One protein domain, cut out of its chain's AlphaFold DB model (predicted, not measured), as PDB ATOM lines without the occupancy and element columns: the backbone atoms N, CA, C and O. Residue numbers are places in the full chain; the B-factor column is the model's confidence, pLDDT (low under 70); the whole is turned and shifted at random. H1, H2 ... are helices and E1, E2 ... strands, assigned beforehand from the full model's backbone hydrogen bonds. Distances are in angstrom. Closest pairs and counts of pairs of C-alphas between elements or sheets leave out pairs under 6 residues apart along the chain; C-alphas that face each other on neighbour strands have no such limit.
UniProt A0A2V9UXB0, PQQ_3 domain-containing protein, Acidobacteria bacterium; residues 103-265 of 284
ATOM      1  N   TYR A 103      57.606  26.127 -15.360       97.31
ATOM      2  CA  TYR A 103      58.845  26.353 -16.101       97.31
ATOM      3  C   TYR A 103      58.733  25.835 -17.537       97.31
ATOM      4  O   TYR A 103      58.370  24.679 -17.766       97.31
ATOM      5  N   LEU A 104      59.075  26.690 -18.503       97.00
ATOM      6  CA  LEU A 104      59.106  26.364 -19.925       97.00
ATOM      7  C   LEU A 104      60.441  26.842 -20.529       97.00
ATOM      8  O   LEU A 104      60.702  28.048 -20.532       97.00
ATOM      9  N   PRO A 105      61.301  25.938 -21.025       96.62
ATOM     10  CA  PRO A 105      62.541  26.322 -21.690       96.62
ATOM     11  C   PRO A 105      62.305  26.794 -23.133       96.62
ATOM     12  O   PRO A 105      61.318  26.421 -23.766       96.62
ATOM     13  N   GLY A 106      63.249  27.567 -23.678       96.38
ATOM     14  CA  GLY A 106      63.309  27.882 -25.114       96.38
ATOM     15  C   GLY A 106      62.174  28.756 -25.673       96.38
ATOM     16  O   GLY A 106      61.866  28.671 -26.862       96.38
ATOM     17  N   VAL A 107      61.545  29.598 -24.852       97.88
ATOM     18  CA  VAL A 107      60.430  30.469 -25.257       97.88
ATOM     19  C   VAL A 107      60.954  31.710 -25.979       97.88
ATOM     20  O   VAL A 107      61.710  32.492 -25.410       97.88
ATOM     21  N   ASN A 108      60.519  31.937 -27.220       97.75
ATOM     22  CA  ASN A 108      60.839  33.160 -27.959       97.75
ATOM     23  C   ASN A 108      59.926  34.322 -27.523       97.75
ATOM     24  O   ASN A 108      58.761  34.377 -27.915       97.75
ATOM     25  N   ILE A 109      60.452  35.248 -26.723       98.12
ATOM     26  CA  ILE A 109      59.762  36.448 -26.244       98.12
ATOM     27  C   ILE A 109      59.958  37.605 -27.245       98.12
ATOM     28  O   ILE A 109      61.103  37.970 -27.542       98.12
ATOM     29  N   PRO A 110      58.879  38.232 -27.758       97.12
ATOM     30  CA  PRO A 110      58.975  39.311 -28.740       97.12
ATOM     31  C   PRO A 110      59.851  40.479 -28.273       97.12
ATOM     32  O   PRO A 110      59.605  41.084 -27.234       97.12
ATOM     33  N   GLY A 111      60.868  40.807 -29.072       95.94
ATOM     34  CA  GLY A 111      61.799  41.909 -28.808       95.94
ATOM     35  C   GLY A 111      62.906  41.618 -27.786       95.94
ATOM     36  O   GLY A 111      63.811  42.439 -27.674       95.94
ATOM     37  N   LEU A 112      62.872  40.475 -27.088       96.31
ATOM     38  CA  LEU A 112      63.908  40.073 -26.123       96.31
ATOM     39  C   LEU A 112      64.727  38.860 -26.604       96.31
ATOM     40  O   LEU A 112      65.938  38.828 -26.403       96.31
ATOM     41  N   GLY A 113      64.101  37.925 -27.331       96.69
ATOM     42  CA  GLY A 113      64.758  36.742 -27.897       96.69
ATOM     43  C   GLY A 113      64.317  35.444 -27.222       96.69
ATOM     44  O   GLY A 113      63.210  35.357 -26.699       96.69
ATOM     45  N   VAL A 114      65.161  34.411 -27.259       97.62
ATOM     46  CA  VAL A 114      64.846  33.098 -26.673       97.62
ATOM     47  C   VAL A 114      65.296  33.046 -25.215       97.62
ATOM     48  O   VAL A 114      66.476  33.234 -24.929       97.62
ATOM     49  N   HIS A 115      64.361  32.742 -24.316       97.94
ATOM     50  CA  HIS A 115      64.567  32.663 -22.870       97.94
ATOM     51  C   HIS A 115      64.065  31.333 -22.305       97.94
ATOM     52  O   HIS A 115      63.097  30.755 -22.804       97.94
ATOM     53  N   ASN A 116      64.660  30.881 -21.202       97.88
ATOM     54  CA  ASN A 116      64.006  29.918 -20.322       97.88
ATOM     55  C   ASN A 116      63.139  30.698 -19.326       97.88
ATOM     56  O   ASN A 116      63.609  31.662 -18.721       97.88
ATOM     57  N   VAL A 117      61.869  30.319 -19.174       98.44
ATOM     58  CA  VAL A 117      60.870  31.162 -18.500       98.44
ATOM     59  C   VAL A 117      60.248  30.449 -17.310       98.44
ATOM     60  O   VAL A 117      59.735  29.338 -17.438       98.44
ATOM     61  N   VAL A 118      60.248  31.122 -16.158       98.31
ATOM     62  CA  VAL A 118      59.451  30.748 -14.984       98.31
ATOM     63  C   VAL A 118      58.201  31.622 -14.934       98.31
ATOM     64  O   VAL A 118      58.297  32.850 -14.866       98.31
ATOM     65  N   TYR A 119      57.028  30.993 -14.919       98.75
ATOM     66  CA  TYR A 119      55.746  31.667 -14.743       98.75
ATOM     67  C   TYR A 119      55.307  31.587 -13.280       98.75
ATOM     68  O   TYR A 119      55.259  30.500 -12.702       98.75
ATOM     69  N   VAL A 120      54.984  32.737 -12.686       98.62
ATOM     70  CA  VAL A 120      54.613  32.877 -11.266       98.62
ATOM     71  C   VAL A 120      53.288  33.623 -11.175       98.62
ATOM     72  O   VAL A 120      53.167  34.707 -11.742       98.62
ATOM     73  N   ALA A 121      52.310  33.065 -10.465       98.44
ATOM     74  CA  ALA A 121      51.000  33.680 -10.262       98.44
ATOM     75  C   ALA A 121      50.790  34.047  -8.788       98.44
ATOM     76  O   ALA A 121      51.230  33.309  -7.904       98.44
ATOM     77  N   THR A 122      50.135  35.179  -8.526       98.44
ATOM     78  CA  THR A 122      49.951  35.715  -7.172       98.44
ATOM     79  C   THR A 122      48.488  35.799  -6.748       98.44
ATOM     80  O   THR A 122      47.577  35.958  -7.563       98.44
ATOM     81  N   GLU A 123      48.270  35.791  -5.432       97.94
ATOM     82  CA  GLU A 123      46.978  36.141  -4.827       97.94
ATOM     83  C   GLU A 123      46.576  37.609  -5.089       97.94
ATOM     84  O   GLU A 123      45.418  37.950  -4.891       97.94
ATOM     85  N   HIS A 124      47.482  38.453  -5.616       98.44
ATOM     86  CA  HIS A 124      47.173  39.810  -6.094       98.44
ATOM     87  C   HIS A 124      46.560  39.839  -7.516       98.44
ATOM     88  O   HIS A 124      46.486  40.890  -8.152       98.44
ATOM     89  N   ASP A 125      46.157  38.677  -8.051       98.38
ATOM     90  CA  ASP A 125      45.679  38.507  -9.430       98.38
ATOM     91  C   ASP A 125      46.700  39.042 -10.470       98.38
ATOM     92  O   ASP A 125      46.342  39.687 -11.461       98.38
ATOM     93  N   THR A 126      47.995  38.745 -10.278       98.69
ATOM     94  CA  THR A 126      49.056  39.013 -11.266       98.69
ATOM     95  C   THR A 126      49.799  37.742 -11.666       98.69
ATOM     96  O   THR A 126      50.212  36.936 -10.834       98.69
ATOM     97  N   LEU A 127      50.007  37.587 -12.973       98.69
ATOM     98  CA  LEU A 127      50.844  36.564 -13.587       98.69
ATOM     99  C   LEU A 127      52.121  37.205 -14.149       98.69
ATOM    100  O   LEU A 127      52.068  38.075 -15.021       98.69
ATOM    101  N   TYR A 128      53.270  36.742 -13.674       98.75
ATOM    102  CA  TYR A 128      54.599  37.133 -14.133       98.75
ATOM    103  C   TYR A 128      55.209  36.052 -15.025       98.75
ATOM    104  O   TYR A 128      55.042  34.863 -14.763       98.75
ATOM    105  N   ALA A 129      55.996  36.476 -16.011       98.69
ATOM    106  CA  ALA A 129      56.968  35.659 -16.724       98.69
ATOM    107  C   ALA A 129      58.368  36.208 -16.422       98.69
ATOM    108  O   ALA A 129      58.703  37.324 -16.822       98.69
ATOM    109  N   PHE A 130      59.184  35.447 -15.697       98.69
ATOM    110  CA  PHE A 130      60.561  35.808 -15.364       98.69
ATOM    111  C   PHE A 130      61.554  34.973 -16.163       98.69
ATOM    112  O   PHE A 130      61.332  33.786 -16.395       98.69
ATOM    113  N   ASP A 131      62.684  35.581 -16.512       98.44
ATOM    114  CA  ASP A 131      63.851  34.845 -16.989       98.44
ATOM    115  C   ASP A 131      64.401  33.943 -15.875       98.44
ATOM    116  O   ASP A 131      64.578  34.392 -14.731       98.44
ATOM    117  N   ALA A 132      64.618  32.673 -16.221       97.44
ATOM    118  CA  ALA A 132      65.030  31.609 -15.310       97.44
ATOM    119  C   ALA A 132      66.545  31.570 -15.054       97.44
ATOM    120  O   ALA A 132      66.970  31.028 -14.035       97.44
ATOM    121  N   ASP A 133      67.343  32.155 -15.950       96.69
ATOM    122  CA  ASP A 133      68.799  31.997 -15.970       96.69
ATOM    123  C   ASP A 133      69.528  33.216 -15.362       96.69
ATOM    124  O   ASP A 133      70.644  33.095 -14.858       96.69
ATOM    125  N   SER A 134      68.903  34.401 -15.370       95.75
ATOM    126  CA  SER A 134      69.500  35.664 -14.922       95.75
ATOM    127  C   SER A 134      68.468  36.672 -14.400       95.75
ATOM    128  O   SER A 134      67.372  36.820 -14.934       95.75
ATOM    129  N   ASN A 135      68.851  37.465 -13.392       96.38
ATOM    130  CA  ASN A 135      68.146  38.691 -12.986       96.38
ATOM    131  C   ASN A 135      68.969  39.974 -13.242       96.38
ATOM    132  O   ASN A 135      68.702  41.017 -12.642       96.38
ATOM    133  N   ALA A 136      69.983  39.899 -14.107       95.88
ATOM    134  CA  ALA A 136      70.879  40.999 -14.451       95.88
ATOM    135  C   ALA A 136      70.587  41.575 -15.850       95.88
ATOM    136  O   ALA A 136      69.860  40.990 -16.652       95.88
ATOM    137  N   GLY A 137      71.177  42.736 -16.163       94.44
ATOM    138  CA  GLY A 137      71.005  43.389 -17.467       94.44
ATOM    139  C   GLY A 137      69.536  43.697 -17.772       94.44
ATOM    140  O   GLY A 137      68.840  44.241 -16.915       94.44
ATOM    141  N   ILE A 138      69.087  43.336 -18.977       91.38
ATOM    142  CA  ILE A 138      67.692  43.461 -19.429       91.38
ATOM    143  C   ILE A 138      66.746  42.492 -18.696       91.38
ATOM    144  O   ILE A 138      65.604  42.846 -18.418       91.38
ATOM    145  N   ASN A 139      67.250  41.336 -18.251       95.88
ATOM    146  CA  ASN A 139      66.477  40.304 -17.555       95.88
ATOM    147  C   ASN A 139      66.130  40.681 -16.100       95.88
ATOM    148  O   ASN A 139      65.614  39.835 -15.373       95.88
ATOM    149  N   ARG A 140      66.423  41.905 -15.628       95.19
ATOM    150  CA  ARG A 140      66.136  42.346 -14.243       95.19
ATOM    151  C   ARG A 140      64.648  42.506 -13.935       95.19
ATOM    152  O   ARG A 140      64.223  42.211 -12.818       95.19
ATOM    153  N   GLU A 141      63.875  42.904 -14.938       96.00
ATOM    154  CA  GLU A 141      62.419  43.020 -14.877       96.00
ATOM    155  C   GLU A 141      61.766  41.680 -15.281       96.00
ATOM    156  O   GLU A 141      62.469  40.752 -15.704       96.00
ATOM    157  N   PRO A 142      60.437  41.522 -15.148       97.94
ATOM    158  CA  PRO A 142      59.722  40.440 -15.816       97.94
ATOM    159  C   PRO A 142      59.865  40.558 -17.343       97.94
ATOM    160  O   PRO A 142      59.713  41.648 -17.895       97.94
ATOM    161  N   LEU A 143      60.074  39.432 -18.033       98.31
ATOM    162  CA  LEU A 143      60.010  39.334 -19.501       98.31
ATOM    163  C   LEU A 143      58.635  39.797 -20.004       98.31
ATOM    164  O   LEU A 143      58.515  40.502 -21.006       98.31
ATOM    165  N   TRP A 144      57.595  39.458 -19.240       98.38
ATOM    166  CA  TRP A 144      56.344  40.198 -19.203       98.38
ATOM    167  C   TRP A 144      55.638  40.021 -17.854       98.38
ATOM    168  O   TRP A 144      55.911  39.087 -17.105       98.38
ATOM    169  N   GLN A 145      54.685  40.902 -17.554       97.75
ATOM    170  CA  GLN A 145      53.712  40.702 -16.477       97.75
ATOM    171  C   GLN A 145      52.300  41.016 -16.978       97.75
ATOM    172  O   GLN A 145      52.123  41.795 -17.922       97.75
ATOM    173  N   ARG A 146      51.297  40.425 -16.334       98.00
ATOM    174  CA  ARG A 146      49.882  40.699 -16.564       98.00
ATOM    175  C   ARG A 146      49.122  40.640 -15.245       98.00
ATOM    176  O   ARG A 146      48.925  39.559 -14.704       98.00
ATOM    177  N   SER A 147      48.668  41.796 -14.773       98.06
ATOM    178  CA  SER A 147      47.644  41.864 -13.731       98.06
ATOM    179  C   SER A 147      46.253  41.773 -14.360       98.06
ATOM    180  O   SER A 147      46.051  42.227 -15.493       98.06
ATOM    181  N   PHE A 148      45.307  41.171 -13.646       98.31
ATOM    182  CA  PHE A 148      43.904  41.069 -14.049       98.31
ATOM    183  C   PHE A 148      42.994  42.047 -13.290       98.31
ATOM    184  O   PHE A 148      41.839  42.223 -13.681       98.31
ATOM    185  N   ILE A 149      43.512  42.730 -12.264       98.44
ATOM    186  CA  ILE A 149      42.781  43.761 -11.521       98.44
ATOM    187  C   ILE A 149      42.906  45.152 -12.151       98.44
ATOM    188  O   ILE A 149      43.825  45.466 -12.907       98.44
ATOM    189  N   ASN A 150      41.947  46.016 -11.824       98.00
ATOM    190  CA  ASN A 150      41.952  47.433 -12.163       98.00
ATOM    191  C   ASN A 150      41.093  48.196 -11.133       98.00
ATOM    192  O   ASN A 150      39.898  48.414 -11.372       98.00
ATOM    193  N   PRO A 151      41.671  48.604  -9.985       97.00
ATOM    194  CA  PRO A 151      40.907  49.219  -8.898       97.00
ATOM    195  C   PRO A 151      40.176  50.505  -9.309       97.00
ATOM    196  O   PRO A 151      39.063  50.754  -8.854       97.00
ATOM    197  N   VAL A 152      40.740  51.276 -10.250       97.56
ATOM    198  CA  VAL A 152      40.121  52.493 -10.820       97.56
ATOM    199  C   VAL A 152      38.826  52.180 -11.588       97.56
ATOM    200  O   VAL A 152      37.951  53.033 -11.704       97.56
ATOM    201  N   ARG A 153      38.667  50.945 -12.082       97.38
ATOM    202  CA  ARG A 153      37.448  50.437 -12.739       97.38
ATOM    203  C   ARG A 153      36.607  49.523 -11.835       97.38
ATOM    204  O   ARG A 153      35.735  48.811 -12.335       97.38
ATOM    205  N   GLY A 154      36.874  49.521 -10.527       97.44
ATOM    206  CA  GLY A 154      36.158  48.701  -9.549       97.44
ATOM    207  C   GLY A 154      36.460  47.201  -9.634       97.44
ATOM    208  O   GLY A 154      35.648  46.412  -9.158       97.44
ATOM    209  N   ILE A 155      37.583  46.809 -10.249       98.38
ATOM    210  CA  ILE A 155      38.052  45.418 -10.354       98.38
ATOM    211  C   ILE A 155      39.203  45.223  -9.359       98.38
ATOM    212  O   ILE A 155      40.257  45.840  -9.510       98.38
ATOM    213  N   THR A 156      39.024  44.366  -8.359       98.44
ATOM    214  CA  THR A 156      40.027  44.036  -7.331       98.44
ATOM    215  C   THR A 156      40.118  42.526  -7.128       98.44
ATOM    216  O   THR A 156      39.289  41.772  -7.634       98.44
ATOM    217  N   THR A 157      41.086  42.089  -6.330       97.62
ATOM    218  CA  THR A 157      41.074  40.783  -5.663       97.62
ATOM    219  C   THR A 157      39.877  40.655  -4.714       97.62
ATOM    220  O   THR A 157      39.158  41.630  -4.441       97.62
ATOM    221  N   VAL A 158      39.639  39.449  -4.195       97.19
ATOM    222  CA  VAL A 158      38.659  39.214  -3.125       97.19
ATOM    223  C   VAL A 158      39.332  39.447  -1.772       97.19
ATOM    224  O   VAL A 158      40.323  38.792  -1.462       97.19
ATOM    225  N   ALA A 159      38.799  40.344  -0.938       96.94
ATOM    226  CA  ALA A 159      39.387  40.619   0.374       96.94
ATOM    227  C   ALA A 159      39.063  39.475   1.348       96.94
ATOM    228  O   ALA A 159      37.895  39.272   1.695       96.94
ATOM    229  N   SER A 160      40.073  38.732   1.812       94.00
ATOM    230  CA  SER A 160      39.873  37.425   2.456       94.00
ATOM    231  C   SER A 160      38.908  37.472   3.631       94.00
ATOM    232  O   SER A 160      37.929  36.728   3.651       94.00
ATOM    233  N   GLN A 161      39.124  38.391   4.573       92.94
ATOM    234  CA  GLN A 161      38.267  38.509   5.751       92.94
ATOM    235  C   GLN A 161      36.944  39.231   5.456       92.94
ATOM    236  O   GLN A 161      35.904  38.823   5.965       92.94
ATOM    237  N   ALA A 162      36.973  40.303   4.655       94.44
ATOM    238  CA  ALA A 162      35.821  41.191   4.467       94.44
ATOM    239  C   ALA A 162      34.773  40.648   3.479       94.44
ATOM    240  O   ALA A 162      33.588  40.918   3.650       94.44
ATOM    241  N   ASP A 163      35.200  39.882   2.472       94.56
ATOM    242  CA  ASP A 163      34.315  39.275   1.474       94.56
ATOM    243  C   ASP A 163      34.090  37.778   1.721       94.56
ATOM    244  O   ASP A 163      32.973  37.291   1.556       94.56
ATOM    245  N   ALA A 164      35.137  37.034   2.102       90.44
ATOM    246  CA  ALA A 164      35.105  35.568   2.155       90.44
ATOM    247  C   ALA A 164      35.161  34.963   3.576       90.44
ATOM    248  O   ALA A 164      35.065  33.742   3.698       90.44
ATOM    249  N   ALA A 165      35.313  35.780   4.629       92.25
ATOM    250  CA  ALA A 165      35.555  35.344   6.014       92.25
ATOM    251  C   ALA A 165      36.695  34.301   6.156       92.25
ATOM    252  O   ALA A 165      36.636  33.394   6.986       92.25
ATOM    253  N   CYS A 166      37.723  34.418   5.311       86.75
ATOM    254  CA  CYS A 166      38.849  33.496   5.210       86.75
ATOM    255  C   CYS A 166      40.072  33.989   5.998       86.75
ATOM    256  O   CYS A 166      40.479  35.143   5.859       86.75
ATOM    257  N   ALA A 167      40.696  33.071   6.747       89.94
ATOM    258  CA  ALA A 167      41.959  33.281   7.460       89.94
ATOM    259  C   ALA A 167      43.156  32.485   6.883       89.94
ATOM    260  O   ALA A 167      44.286  32.714   7.307       89.94
ATOM    261  N   ASP A 168      42.935  31.560   5.936       85.56
ATOM    262  CA  ASP A 168      43.982  30.666   5.395       85.56
ATOM    263  C   ASP A 168      44.829  31.313   4.283       85.56
ATOM    264  O   ASP A 168      46.022  31.031   4.145       85.56
ATOM    265  N   LEU A 169      44.188  32.154   3.467       90.56
ATOM    266  CA  LEU A 169      44.812  33.002   2.451       90.56
ATOM    267  C   LEU A 169      44.592  34.441   2.898       90.56
ATOM    268  O   LEU A 169      43.446  34.843   3.094       90.56
ATOM    269  N   VAL A 170      45.658  35.209   3.095       93.06
ATOM    270  CA  VAL A 170      45.595  36.583   3.614       93.06
ATOM    271  C   VAL A 170      46.647  37.455   2.921       93.06
ATOM    272  O   VAL A 170      47.700  36.933   2.560       93.06
ATOM    273  N   PRO A 171      46.413  38.770   2.743       96.25
ATOM    274  CA  PRO A 171      45.198  39.522   3.091       96.25
ATOM    275  C   PRO A 171      44.047  39.365   2.074       96.25
ATOM    276  O   PRO A 171      42.937  39.841   2.319       96.25
ATOM    277  N   GLU A 172      44.318  38.722   0.940       96.75
ATOM    278  CA  GLU A 172      43.456  38.658  -0.241       96.75
ATOM    279  C   GLU A 172      43.482  37.270  -0.903       96.75
ATOM    280  O   GLU A 172      44.307  36.421  -0.557       96.75
ATOM    281  N   ILE A 173      42.560  37.056  -1.848       96.38
ATOM    282  CA  ILE A 173      42.447  35.854  -2.679       96.38
ATOM    283  C   ILE A 173      42.359  36.269  -4.154       96.38
ATOM    284  O   ILE A 173      41.504  37.086  -4.516       96.38
ATOM    285  N   GLY A 174      43.191  35.639  -4.982       96.44
ATOM    286  CA  GLY A 174      43.296  35.801  -6.432       96.44
ATOM    287  C   GLY A 174      43.650  34.463  -7.092       96.44
ATOM    288  O   GLY A 174      42.854  33.517  -7.047       96.44
ATOM    289  N   ILE A 175      44.847  34.348  -7.681       96.81
ATOM    290  CA  ILE A 175      45.311  33.122  -8.354       96.81
ATOM    291  C   ILE A 175      45.949  32.148  -7.346       96.81
ATOM    292  O   ILE A 175      47.166  31.960  -7.298       96.81
ATOM    293  N   THR A 176      45.109  31.473  -6.558       94.44
ATOM    294  CA  THR A 176      45.539  30.381  -5.661       94.44
ATOM    295  C   THR A 176      45.944  29.112  -6.423       94.44
ATOM    296  O   THR A 176      46.835  28.369  -6.006       94.44
ATOM    297  N   GLY A 177      45.244  28.813  -7.521       90.06
ATOM    298  CA  GLY A 177      45.399  27.575  -8.280       90.06
ATOM    299  C   GLY A 177      46.635  27.586  -9.168       90.06
ATOM    300  O   GLY A 177      46.896  28.554  -9.877       90.06
ATOM    301  N   THR A 178      47.385  26.482  -9.183       93.12
ATOM    302  CA  THR A 178      48.515  26.329 -10.116       93.12
ATOM    303  C   THR A 178      48.002  26.315 -11.569       93.12
ATOM    304  O   THR A 178      47.149  25.470 -11.875       93.12
ATOM    305  N   PRO A 179      48.500  27.207 -12.454       95.44
ATOM    306  CA  PRO A 179      48.169  27.217 -13.881       95.44
ATOM    307  C   PRO A 179      48.541  25.906 -14.598       95.44
ATOM    308  O   PRO A 179      49.166  25.017 -14.022       95.44
ATOM    309  N   VAL A 180      48.215  25.796 -15.887       93.69
ATOM    310  CA  VAL A 180      48.730  24.718 -16.755       93.69
ATOM    311  C   VAL A 180      49.154  25.266 -18.114       93.69
ATOM    312  O   VAL A 180      48.476  26.122 -18.678       93.69
ATOM    313  N   ILE A 181      50.268  24.773 -18.651       94.75
ATOM    314  CA  ILE A 181      50.784  25.120 -19.978       94.75
ATOM    315  C   ILE A 181      50.537  23.962 -20.946       94.75
ATOM    316  O   ILE A 181      51.045  22.857 -20.758       94.75
ATOM    317  N   ASP A 182      49.818  24.245 -22.027       92.56
ATOM    318  CA  ASP A 182      49.879  23.454 -23.250       92.56
ATOM    319  C   ASP A 182      51.093  23.890 -24.082       92.56
ATOM    320  O   ASP A 182      51.152  25.012 -24.597       92.56
ATOM    321  N   THR A 183      52.064  22.991 -24.222       90.69
ATOM    322  CA  THR A 183      53.287  23.219 -24.998       90.69
ATOM    323  C   THR A 183      53.087  23.085 -26.504       90.69
ATOM    324  O   THR A 183      53.924  23.582 -27.251       90.69
ATOM    325  N   GLN A 184      51.998  22.460 -26.969       89.44
ATOM    326  CA  GLN A 184      51.727  22.296 -28.402       89.44
ATOM    327  C   GLN A 184      51.194  23.591 -29.015       89.44
ATOM    328  O   GLN A 184      51.649  24.002 -30.079       89.44
ATOM    329  N   THR A 185      50.261  24.263 -28.332       90.06
ATOM    330  CA  THR A 185      49.718  25.559 -28.782       90.06
ATOM    331  C   THR A 185      50.447  26.773 -28.203       90.06
ATOM    332  O   THR A 185      50.166  27.900 -28.618       90.06
ATOM    333  N   GLY A 186      51.352  26.584 -27.235       94.50
ATOM    334  CA  GLY A 186      52.003  27.679 -26.508       94.50
ATOM    335  C   GLY A 186      51.001  28.474 -25.669       94.50
ATOM    336  O   GLY A 186      50.917  29.699 -25.791       94.50
ATOM    337  N   THR A 187      50.183  27.787 -24.868       95.25
ATOM    338  CA  THR A 187      49.081  28.410 -24.118       95.25
ATOM    339  C   THR A 187      49.165  28.112 -22.626       95.25
ATOM    340  O   THR A 187      49.063  26.959 -22.218       95.25
ATOM    341  N   LEU A 188      49.290  29.156 -21.807       97.00
ATOM    342  CA  LEU A 188      49.138  29.105 -20.357       97.00
ATOM    343  C   LEU A 188      47.675  29.377 -19.999       97.00
ATOM    344  O   LEU A 188      47.156  30.468 -20.227       97.00
ATOM    345  N   TYR A 189      47.019  28.393 -19.402       96.00
ATOM    346  CA  TYR A 189      45.669  28.512 -18.875       96.00
ATOM    347  C   TYR A 189      45.714  28.762 -17.371       96.00
ATOM    348  O   TYR A 189      46.466  28.105 -16.648       96.00
ATOM    349  N   VAL A 190      44.904  29.705 -16.894       95.62
ATOM    350  CA  VAL A 190      44.876  30.132 -15.488       95.62
ATOM    351  C   VAL A 190      43.457  30.512 -15.075       95.62
ATOM    352  O   VAL A 190      42.706  31.070 -15.879       95.62
ATOM    353  N   VAL A 191      43.083  30.205 -13.830       95.50
ATOM    354  CA  VAL A 191      41.839  30.702 -13.232       95.50
ATOM    355  C   VAL A 191      42.144  31.927 -12.381       95.50
ATOM    356  O   VAL A 191      43.013  31.887 -11.517       95.50
ATOM    357  N   VAL A 192      41.415  33.004 -12.649       95.94
ATOM    358  CA  VAL A 192      41.561  34.328 -12.028       95.94
ATOM    359  C   VAL A 192      40.302  34.634 -11.223       95.94
ATOM    360  O   VAL A 192      39.204  34.247 -11.651       95.94
ATOM    361  N   ARG A 193      40.435  35.307 -10.070       94.75
ATOM    362  CA  ARG A 193      39.350  35.455  -9.087       94.75
ATOM    363  C   ARG A 193      39.144  36.910  -8.642       94.75
ATOM    364  O   ARG A 193      39.459  37.309  -7.524       94.75
ATOM    365  N   THR A 194      38.471  37.672  -9.496       97.50
ATOM    366  CA  THR A 194      38.179  39.091  -9.265       97.50
ATOM    367  C   THR A 194      36.864  39.345  -8.522       97.50
ATOM    368  O   THR A 194      35.830  38.716  -8.782       97.50
ATOM    369  N   LYS A 195      36.870  40.393  -7.699       97.94
ATOM    370  CA  LYS A 195      35.699  41.171  -7.286       97.94
ATOM    371  C   LYS A 195      35.532  42.356  -8.237       97.94
ATOM    372  O   LYS A 195      36.457  43.133  -8.434       97.94
ATOM    373  N   GLU A 196      34.350  42.515  -8.818       97.75
ATOM    374  CA  GLU A 196      34.055  43.535  -9.825       97.75
ATOM    375  C   GLU A 196      32.782  44.285  -9.451       97.75
ATOM    376  O   GLU A 196      31.685  43.730  -9.506       97.75
ATOM    377  N   ASN A 197      32.922  45.550  -9.049       96.50
ATOM    378  CA  ASN A 197      31.806  46.424  -8.664       96.50
ATOM    379  C   ASN A 197      30.855  45.774  -7.628       96.50
ATOM    380  O   ASN A 197      29.639  45.944  -7.671       96.50
ATOM    381  N   GLY A 198      31.426  44.993  -6.700       94.62
ATOM    382  CA  GLY A 198      30.703  44.267  -5.648       94.62
ATOM    383  C   GLY A 198      30.181  42.874  -6.030       94.62
ATOM    384  O   GLY A 198      29.598  42.210  -5.181       94.62
ATOM    385  N   GLN A 199      30.388  42.412  -7.266       96.25
ATOM    386  CA  GLN A 199      30.078  41.046  -7.710       96.25
ATOM    387  C   GLN A 199      31.345  40.182  -7.777       96.25
ATOM    388  O   GLN A 199      32.439  40.707  -7.956       96.25
ATOM    389  N   PHE A 200      31.216  38.859  -7.656       95.75
ATOM    390  CA  PHE A 200      32.361  37.939  -7.630       95.75
ATOM    391  C   PHE A 200      32.398  37.041  -8.865       95.75
ATOM    392  O   PHE A 200      31.411  36.383  -9.209       95.75
ATOM    393  N   PHE A 201      33.565  36.958  -9.500       94.81
ATOM    394  CA  PHE A 201      33.784  36.166 -10.703       94.81
ATOM    395  C   PHE A 201      34.985  35.242 -10.537       94.81
ATOM    396  O   PHE A 201      36.005  35.620  -9.970       94.81
ATOM    397  N   GLN A 202      34.873  34.041 -11.099       94.12
ATOM    398  CA  GLN A 202      36.030  33.232 -11.464       94.12
ATOM    399  C   GLN A 202      35.995  33.007 -12.971       94.12
ATOM    400  O   GLN A 202      34.941  32.696 -13.540       94.12
ATOM    401  N   ARG A 203      37.134  33.214 -13.632       93.75
ATOM    402  CA  ARG A 203      37.254  33.094 -15.088       93.75
ATOM    403  C   ARG A 203      38.446  32.238 -15.464       93.75
ATOM    404  O   ARG A 203      39.505  32.378 -14.864       93.75
ATOM    405  N   LEU A 204      38.271  31.398 -16.477       93.94
ATOM    406  CA  LEU A 204      39.369  30.721 -17.149       93.94
ATOM    407  C   LEU A 204      39.904  31.640 -18.253       93.94
ATOM    408  O   LEU A 204      39.175  32.007 -19.178       93.94
ATOM    409  N   HIS A 205      41.178  31.992 -18.148       95.69
ATOM    410  CA  HIS A 205      41.940  32.697 -19.173       95.69
ATOM    411  C   HIS A 205      42.766  31.687 -19.974       95.69
ATOM    412  O   HIS A 205      43.195  30.668 -19.428       95.69
ATOM    413  N   ALA A 206      43.003  31.976 -21.253       95.62
ATOM    414  CA  ALA A 206      43.863  31.180 -22.126       95.62
ATOM    415  C   ALA A 206      44.889  32.116 -22.756       95.62
ATOM    416  O   ALA A 206      44.574  32.852 -23.688       95.62
ATOM    417  N   LEU A 207      46.097  32.146 -22.201       98.06
ATOM    418  CA  LEU A 207      47.096  33.157 -22.514       98.06
ATOM    419  C   LEU A 207      48.215  32.617 -23.381       98.06
ATOM    420  O   LEU A 207      48.745  31.538 -23.142       98.06
ATOM    421  N   ASP A 208      48.640  33.412 -24.348       98.00
ATOM    422  CA  ASP A 208      49.839  33.113 -25.110       98.00
ATOM    423  C   ASP A 208      51.106  33.270 -24.253       98.00
ATOM    424  O   ASP A 208      51.347  34.329 -23.665       98.00
ATOM    425  N   VAL A 209      51.928  32.216 -24.197       98.25
ATOM    426  CA  VAL A 209      53.125  32.151 -23.331       98.25
ATOM    427  C   VAL A 209      54.195  33.191 -23.682       98.25
ATOM    428  O   VAL A 209      55.015  33.540 -22.829       98.25
ATOM    429  N   THR A 210      54.181  33.709 -24.916       98.12
ATOM    430  CA  THR A 210      55.175  34.666 -25.425       98.12
ATOM    431  C   THR A 210      54.726  36.121 -25.261       98.12
ATOM    432  O   THR A 210      55.545  36.986 -24.957       98.12
ATOM    433  N   THR A 211      53.425  36.395 -25.419       97.06
ATOM    434  CA  THR A 211      52.865  37.761 -25.515       97.06
ATOM    435  C   THR A 211      51.916  38.164 -24.384       97.06
ATOM    436  O   THR A 211      51.573  39.344 -24.304       97.06
ATOM    437  N   ARG A 212      51.462  37.228 -23.535       96.38
ATOM    438  CA  ARG A 212      50.355  37.357 -22.551       96.38
ATOM    439  C   ARG A 212      48.971  37.721 -23.118       96.38
ATOM    440  O   ARG A 212      48.064  38.057 -22.346       96.38
ATOM    441  N   ALA A 213      48.802  37.691 -24.440       97.62
ATOM    442  CA  ALA A 213      47.530  37.964 -25.106       97.62
ATOM    443  C   ALA A 213      46.493  36.863 -24.813       97.62
ATOM    444  O   ALA A 213      46.870  35.709 -24.621       97.62
ATOM    445  N   GLU A 214      45.199  37.204 -24.787       96.88
ATOM    446  CA  GLU A 214      44.133  36.186 -24.782       96.88
ATOM    447  C   GLU A 214      44.101  35.434 -26.117       96.88
ATOM    448  O   GLU A 214      44.236  36.030 -27.188       96.88
ATOM    449  N   LYS A 215      43.846  34.132 -26.041       91.56
ATOM    450  CA  LYS A 215      43.586  33.232 -27.166       91.56
ATOM    451  C   LYS A 215      42.116  32.809 -27.140       91.56
ATOM    452  O   LYS A 215      41.404  33.036 -26.161       91.56
ATOM    453  N   PHE A 216      41.643  32.224 -28.240       91.06
ATOM    454  CA  PHE A 216      40.302  31.622 -28.359       91.06
ATOM    455  C   PHE A 216      39.115  32.547 -27.992       91.06
ATOM    456  O   PHE A 216      38.036  32.068 -27.653       91.06
ATOM    457  N   GLY A 217      39.303  33.874 -28.047       88.44
ATOM    458  CA  GLY A 217      38.283  34.859 -27.661       88.44
ATOM    459  C   GLY A 217      38.014  34.957 -26.151       88.44
ATOM    460  O   GLY A 217      36.930  35.386 -25.763       88.44
ATOM    461  N   GLY A 218      38.962  34.534 -25.305       80.75
ATOM    462  CA  GLY A 218      38.828  34.557 -23.845       80.75
ATOM    463  C   GLY A 218      38.698  35.956 -23.214       80.75
ATOM    464  O   GLY A 218      38.943  36.971 -23.873       80.75
ATOM    465  N   PRO A 219      38.342  36.029 -21.915       93.19
ATOM    466  CA  PRO A 219      38.231  34.908 -20.973       93.19
ATOM    467  C   PRO A 219      36.817  34.322 -20.816       93.19
ATOM    468  O   PRO A 219      35.807  35.005 -20.986       93.19
ATOM    469  N   ALA A 220      36.739  33.057 -20.392       88.94
ATOM    470  CA  ALA A 220      35.483  32.346 -20.153       88.94
ATOM    471  C   ALA A 220      35.058  32.417 -18.673       88.94
ATOM    472  O   ALA A 220      35.826  32.060 -17.781       88.94
ATOM    473  N   VAL A 221      33.819  32.836 -18.386       90.12
ATOM    474  CA  VAL A 221      33.274  32.851 -17.011       90.12
ATOM    475  C   VAL A 221      32.930  31.431 -16.563       90.12
ATOM    476  O   VAL A 221      32.107  30.768 -17.194       90.12
ATOM    477  N   ILE A 222      33.505  30.985 -15.444       85.69
ATOM    478  CA  ILE A 222      33.260  29.648 -14.898       85.69
ATOM    479  C   ILE A 222      31.834  29.577 -14.349       85.69
ATOM    480  O   ILE A 222      31.439  30.344 -13.470       85.69
ATOM    481  N   ARG A 223      31.045  28.638 -14.877       83.56
ATOM    482  CA  ARG A 223      29.683  28.342 -14.424       83.56
ATOM    483  C   ARG A 223      29.487  26.831 -14.392       83.56
ATOM    484  O   ARG A 223      29.791  26.145 -15.360       83.56
ATOM    485  N   ALA A 224      28.941  26.318 -13.295       80.06
ATOM    486  CA  ALA A 224      28.555  24.917 -13.172       80.06
ATOM    487  C   ALA A 224      27.365  24.768 -12.219       80.06
ATOM    488  O   ALA A 224      27.091  25.645 -11.394       80.06
ATOM    489  N   LYS A 225      26.673  23.633 -12.319       81.75
ATOM    490  CA  LYS A 225      25.702  23.162 -11.330       81.75
ATOM    491  C   LYS A 225      25.686  21.637 -11.314       81.75
ATOM    492  O   LYS A 225      25.897  21.012 -12.351       81.75
ATOM    493  N   VAL A 226      25.386  21.048 -10.164       78.94
ATOM    494  CA  VAL A 226      25.213  19.596  -9.987       78.94
ATOM    495  C   VAL A 226      23.894  19.316  -9.282       78.94
ATOM    496  O   VAL A 226      23.422  20.143  -8.504       78.94
ATOM    497  N   LYS A 227      23.269  18.165  -9.550       85.50
ATOM    498  CA  LYS A 227      22.054  17.754  -8.835       85.50
ATOM    499  C   LYS A 227      22.404  17.493  -7.364       85.50
ATOM    500  O   LYS A 227      23.337  16.744  -7.092       85.50
ATOM    501  N   GLY A 228      21.674  18.095  -6.430       83.06
ATOM    502  CA  GLY A 228      21.953  17.984  -4.999       83.06
ATOM    503  C   GLY A 228      21.129  18.938  -4.134       83.06
ATOM    504  O   GLY A 228      20.416  19.802  -4.643       83.06
ATOM    505  N   THR A 229      21.242  18.766  -2.817       83.81
ATOM    506  CA  THR A 229      20.428  19.444  -1.787       83.81
ATOM    507  C   THR A 229      21.264  20.170  -0.722       83.81
ATOM    508  O   THR A 229      20.739  20.506   0.335       83.81
ATOM    509  N   GLY A 230      22.563  20.381  -0.965       78.50
ATOM    510  CA  GLY A 230      23.457  21.119  -0.059       78.50
ATOM    511  C   GLY A 230      23.361  22.644  -0.206       78.50
ATOM    512  O   GLY A 230      22.588  23.153  -1.016       78.50
ATOM    513  N   ASP A 231      24.177  23.377   0.553       71.25
ATOM    514  CA  ASP A 231      24.190  24.845   0.608       71.25
ATOM    515  C   ASP A 231      24.165  25.530  -0.770       71.25
ATOM    516  O   ASP A 231      25.060  25.346  -1.604       71.25
ATOM    517  N   GLY A 232      23.150  26.372  -0.988       73.75
ATOM    518  CA  GLY A 232      22.905  27.037  -2.271       73.75
ATOM    519  C   GLY A 232      22.147  26.182  -3.293       73.75
ATOM    520  O   GLY A 232      22.177  26.496  -4.483       73.75
ATOM    521  N   ALA A 233      21.486  25.099  -2.867       84.25
ATOM    522  CA  ALA A 233      20.584  24.336  -3.722       84.25
ATOM    523  C   ALA A 233      19.327  25.140  -4.098       84.25
ATOM    524  O   ALA A 233      18.587  25.602  -3.234       84.25
ATOM    525  N   VAL A 234      19.040  25.226  -5.398       85.25
ATOM    526  CA  VAL A 234      17.790  25.771  -5.950       85.25
ATOM    527  C   VAL A 234      17.202  24.736  -6.905       85.25
ATOM    528  O   VAL A 234      17.904  24.209  -7.766       85.25
ATOM    529  N   ASN A 235      15.917  24.405  -6.742       88.25
ATOM    530  CA  ASN A 235      15.195  23.424  -7.568       88.25
ATOM    531  C   ASN A 235      15.932  22.072  -7.736       88.25
ATOM    532  O   ASN A 235      15.912  21.465  -8.805       88.25
ATOM    533  N   GLY A 236      16.615  21.610  -6.680       88.44
ATOM    534  CA  GLY A 236      17.373  20.351  -6.674       88.44
ATOM    535  C   GLY A 236      18.753  20.402  -7.342       88.44
ATOM    536  O   GLY A 236      19.332  19.344  -7.597       88.44
ATOM    537  N   PHE A 237      19.290  21.594  -7.626       86.50
ATOM    538  CA  PHE A 237      20.653  21.792  -8.126       86.50
ATOM    539  C   PHE A 237      21.465  22.697  -7.197       86.50
ATOM    540  O   PHE A 237      21.052  23.819  -6.924       86.50
ATOM    541  N   VAL A 238      22.654  22.252  -6.784       84.62
ATOM    542  CA  VAL A 238      23.667  23.112  -6.152       84.62
ATOM    543  C   VAL A 238      24.454  23.811  -7.256       84.62
ATOM    544  O   VAL A 238      24.988  23.157  -8.157       84.62
ATOM    545  N   HIS A 239      24.528  25.137  -7.195       83.38
ATOM    546  CA  HIS A 239      25.265  25.956  -8.157       83.38
ATOM    547  C   HIS A 239      26.703  26.237  -7.689       83.38
ATOM    548  O   HIS A 239      26.988  26.296  -6.490       83.38
ATOM    549  N   PHE A 240      27.613  26.426  -8.648       84.56
ATOM    550  CA  PHE A 240      28.943  26.980  -8.389       84.56
ATOM    551  C   PHE A 240      28.831  28.433  -7.911       84.56
ATOM    552  O   PHE A 240      28.103  29.231  -8.501       84.56
ATOM    553  N   ASP A 241      29.574  28.754  -6.856       85.19
ATOM    554  CA  ASP A 241      29.597  30.057  -6.202       85.19
ATOM    555  C   ASP A 241      31.023  30.625  -6.290       85.19
ATOM    556  O   ASP A 241      31.939  30.095  -5.659       85.19
ATOM    557  N   SER A 242      31.212  31.698  -7.068       87.06
ATOM    558  CA  SER A 242      32.516  32.347  -7.297       87.06
ATOM    559  C   SER A 242      33.193  32.877  -6.023       87.06
ATOM    560  O   SER A 242      34.398  33.139  -6.043       87.06
ATOM    561  N   LEU A 243      32.442  33.074  -4.934       86.25
ATOM    562  CA  LEU A 243      32.945  33.527  -3.639       86.25
ATOM    563  C   LEU A 243      33.263  32.344  -2.708       86.25
ATOM    564  O   LEU A 243      34.260  32.384  -1.984       86.25
ATOM    565  N   ARG A 244      32.451  31.279  -2.722       80.62
ATOM    566  CA  ARG A 244      32.583  30.154  -1.772       80.62
ATOM    567  C   ARG A 244      33.374  28.955  -2.291       80.62
ATOM    568  O   ARG A 244      34.018  28.279  -1.491       80.62
ATOM    569  N   ASN A 245      33.336  28.655  -3.591       77.25
ATOM    570  CA  ASN A 245      34.122  27.576  -4.200       77.25
ATOM    571  C   ASN A 245      35.533  28.090  -4.530       77.25
ATOM    572  O   ASN A 245      35.677  28.920  -5.419       77.25
ATOM    573  N   ASN A 246      36.575  27.603  -3.851       72.06
ATOM    574  CA  ASN A 246      37.955  28.023  -4.092       72.06
ATOM    575  C   ASN A 246      38.709  27.085  -5.055       72.06
ATOM    576  O   ASN A 246      38.597  25.859  -4.979       72.06
ATOM    577  N   GLN A 247      39.519  27.661  -5.942       63.31
ATOM    578  CA  GLN A 247      40.220  26.951  -7.018       63.31
ATOM    579  C   GLN A 247      41.651  26.580  -6.586       63.31
ATOM    580  O   GLN A 247      42.625  27.022  -7.176       63.31
ATOM    581  N   ARG A 248      41.801  25.790  -5.511       65.38
ATOM    582  CA  ARG A 248      43.133  25.465  -4.946       65.38
ATOM    583  C   ARG A 248      43.878  24.342  -5.684       65.38
ATOM    584  O   ARG A 248      45.103  24.289  -5.646       65.38
ATOM    585  N   ALA A 249      43.170  23.416  -6.330       63.53
ATOM    586  CA  ALA A 249      43.811  22.309  -7.040       63.53
ATOM    587  C   ALA A 249      44.447  22.799  -8.350       63.53
ATOM    588  O   ALA A 249      43.776  23.458  -9.138       63.53
ATOM    589  N   GLY A 250      45.703  22.441  -8.632       55.81
ATOM    590  CA  GLY A 250      46.322  22.784  -9.917       55.81
ATOM    591  C   GLY A 250      45.520  22.266 -11.114       55.81
ATOM    592  O   GLY A 250      44.936  21.176 -11.038       55.81
ATOM    593  N   LEU A 251      45.479  23.036 -12.200       67.69
ATOM    594  CA  LEU A 251      44.705  22.716 -13.404       67.69
ATOM    595  C   LEU A 251      45.171  21.415 -14.078       67.69
ATOM    596  O   LEU A 251      46.283  20.942 -13.853       67.69
ATOM    597  N   LEU A 252      44.296  20.796 -14.875       71.94
ATOM    598  CA  LEU A 252      44.585  19.555 -15.597       71.94
ATOM    599  C   LEU A 252      44.334  19.736 -17.096       71.94
ATOM    600  O   LEU A 252      43.261  20.191 -17.495       71.94
ATOM    601  N   LEU A 253      45.294  19.306 -17.915       65.69
ATOM    602  CA  LEU A 253      45.158  19.186 -19.365       65.69
ATOM    603  C   LEU A 253      45.212  17.701 -19.747       65.69
ATOM    604  O   LEU A 253      46.159  16.997 -19.399       65.69
ATOM    605  N   ASN A 254      44.197  17.203 -20.452       56.78
ATOM    606  CA  ASN A 254      44.076  15.797 -20.826       56.78
ATOM    607  C   ASN A 254      43.538  15.660 -22.257       56.78
ATOM    608  O   ASN A 254      42.354  15.882 -22.500       56.78
ATOM    609  N   ARG A 255      44.409  15.267 -23.200       50.59
ATOM    610  CA  ARG A 255      44.060  14.947 -24.603       50.59
ATOM    611  C   ARG A 255      43.201  16.030 -25.288       50.59
ATOM    612  O   ARG A 255      42.178  15.724 -25.890       50.59
ATOM    613  N   GLY A 256      43.606  17.295 -25.157       49.62
ATOM    614  CA  GLY A 256      42.901  18.463 -25.711       49.62
ATOM    615  C   GLY A 256      41.765  19.015 -24.835       49.62
ATOM    616  O   GLY A 256      41.349  20.150 -25.034       49.62
ATOM    617  N   GLY A 257      41.297  18.271 -23.829       45.69
ATOM    618  CA  GLY A 257      40.332  18.757 -22.840       45.69
ATOM    619  C   GLY A 257      41.004  19.386 -21.616       45.69
ATOM    620  O   GLY A 257      42.034  18.904 -21.142       45.69
ATOM    621  N   MET A 258      40.386  20.430 -21.059       51.06
ATOM    622  CA  MET A 258      40.768  21.023 -19.772       51.06
ATOM    623  C   MET A 258      39.856  20.531 -18.643       51.06
ATOM    624  O   MET A 258      38.667  20.290 -18.848       51.06
ATOM    625  N   SER A 259      40.386  20.397 -17.428       51.38
ATOM    626  CA  SER A 259      39.587  20.161 -16.220       51.38
ATOM    627  C   SER A 259      40.057  21.043 -15.067       51.38
ATOM    628  O   SER A 259      41.252  21.142 -14.785       51.38
ATOM    629  N   ILE A 260      39.093  21.667 -14.388       49.94
ATOM    630  CA  ILE A 260      39.313  22.563 -13.249       49.94
ATOM    631  C   ILE A 260      38.891  21.827 -11.969       49.94
ATOM    632  O   ILE A 260      37.807  21.245 -11.905       49.94
ATOM    633  N   GLY A 261      39.739  21.842 -10.939       41.62
ATOM    634  CA  GLY A 261      39.413  21.309  -9.612       41.62
ATOM    635  C   GLY A 261      39.110  22.433  -8.620       41.62
ATOM    636  O   GLY A 261      39.846  23.414  -8.565       41.62
ATOM    637  N   GLY A 262      38.056  22.303  -7.815       38.50
ATOM    638  CA  GLY A 262      37.709  23.303  -6.803       38.50
ATOM    639  C   GLY A 262      37.020  22.694  -5.585       38.50
ATOM    640  O   GLY A 262      36.271  21.727  -5.707       38.50
ATOM    641  N   SER A 263      37.259  23.290  -4.420       36.88
ATOM    642  CA  SER A 263      36.734  22.864  -3.113       36.88
ATOM    643  C   SER A 263      36.228  24.092  -2.362       36.88
ATOM    644  O   SER A 263      36.776  25.180  -2.530       36.88
ATOM    645  N   ARG A 264      35.155  23.975  -1.572       36.19
ATOM    646  CA  ARG A 264      34.625  25.139  -0.839       36.19
ATOM    647  C   ARG A 264      35.496  25.501   0.362       36.19
ATOM    648  O   ARG A 264      36.188  24.648   0.909       36.19
ATOM    649  N   TYR A 265      35.436  26.765   0.777       32.12
ATOM    650  CA  TYR A 265      35.858  27.130   2.129       32.12
ATOM    651  C   TYR A 265      34.943  26.482   3.168       32.12
ATOM    652  O   TYR A 265      33.738  26.334   2.939       32.12
TER     653      TYR A 265
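AT A GLANCE: This is residues 103 to 265 of the 284 residues of the protein "PQQ_3 domain-containing protein" of Acidobacteria bacterium (UniProt A0A2V9UXB0). Little regular structure: small antiparallel sheets strung along loops, E1-E2-E3-E4 near one end, E5-E6-E7 in the middle with hairpin E10-E11 beside it, hairpin E8-E9 at the other end. Of 163 printed residues, 62 lie in two named helices and eleven named strands, mostly strand. The whole is compact, radius of gyration of the C-alphas 17.2 A, spanning 57 by 37 by 27 A.

HOW THE PARTS SIT: E1, residues 103 to 109, E2, 113 to 121, and E3, 126 to 131, form a meander, each strand the antiparallel neighbour of the one before; N 104 and O 117 are 2.9 A apart. H1, 137 to 140, only grazes their sheet. E5, 180 to 182, E6, 187 to 192, and E7, 203 to 208, form another meander.

IN THESE COORDINATES: E1 begins at C-alpha (58.845, 26.353, -16.101); E11, 257 to 259, ends at (39.587, 20.161, -16.220). E4 is 144 to 147, H2 160 to 164, E8 225 to 227, E9 237 to 239, E10 252 to 254.

THE WHOLE: The printed part has no cut; pLDDT is under 70 at residues 247 to 251 and 253 to 265.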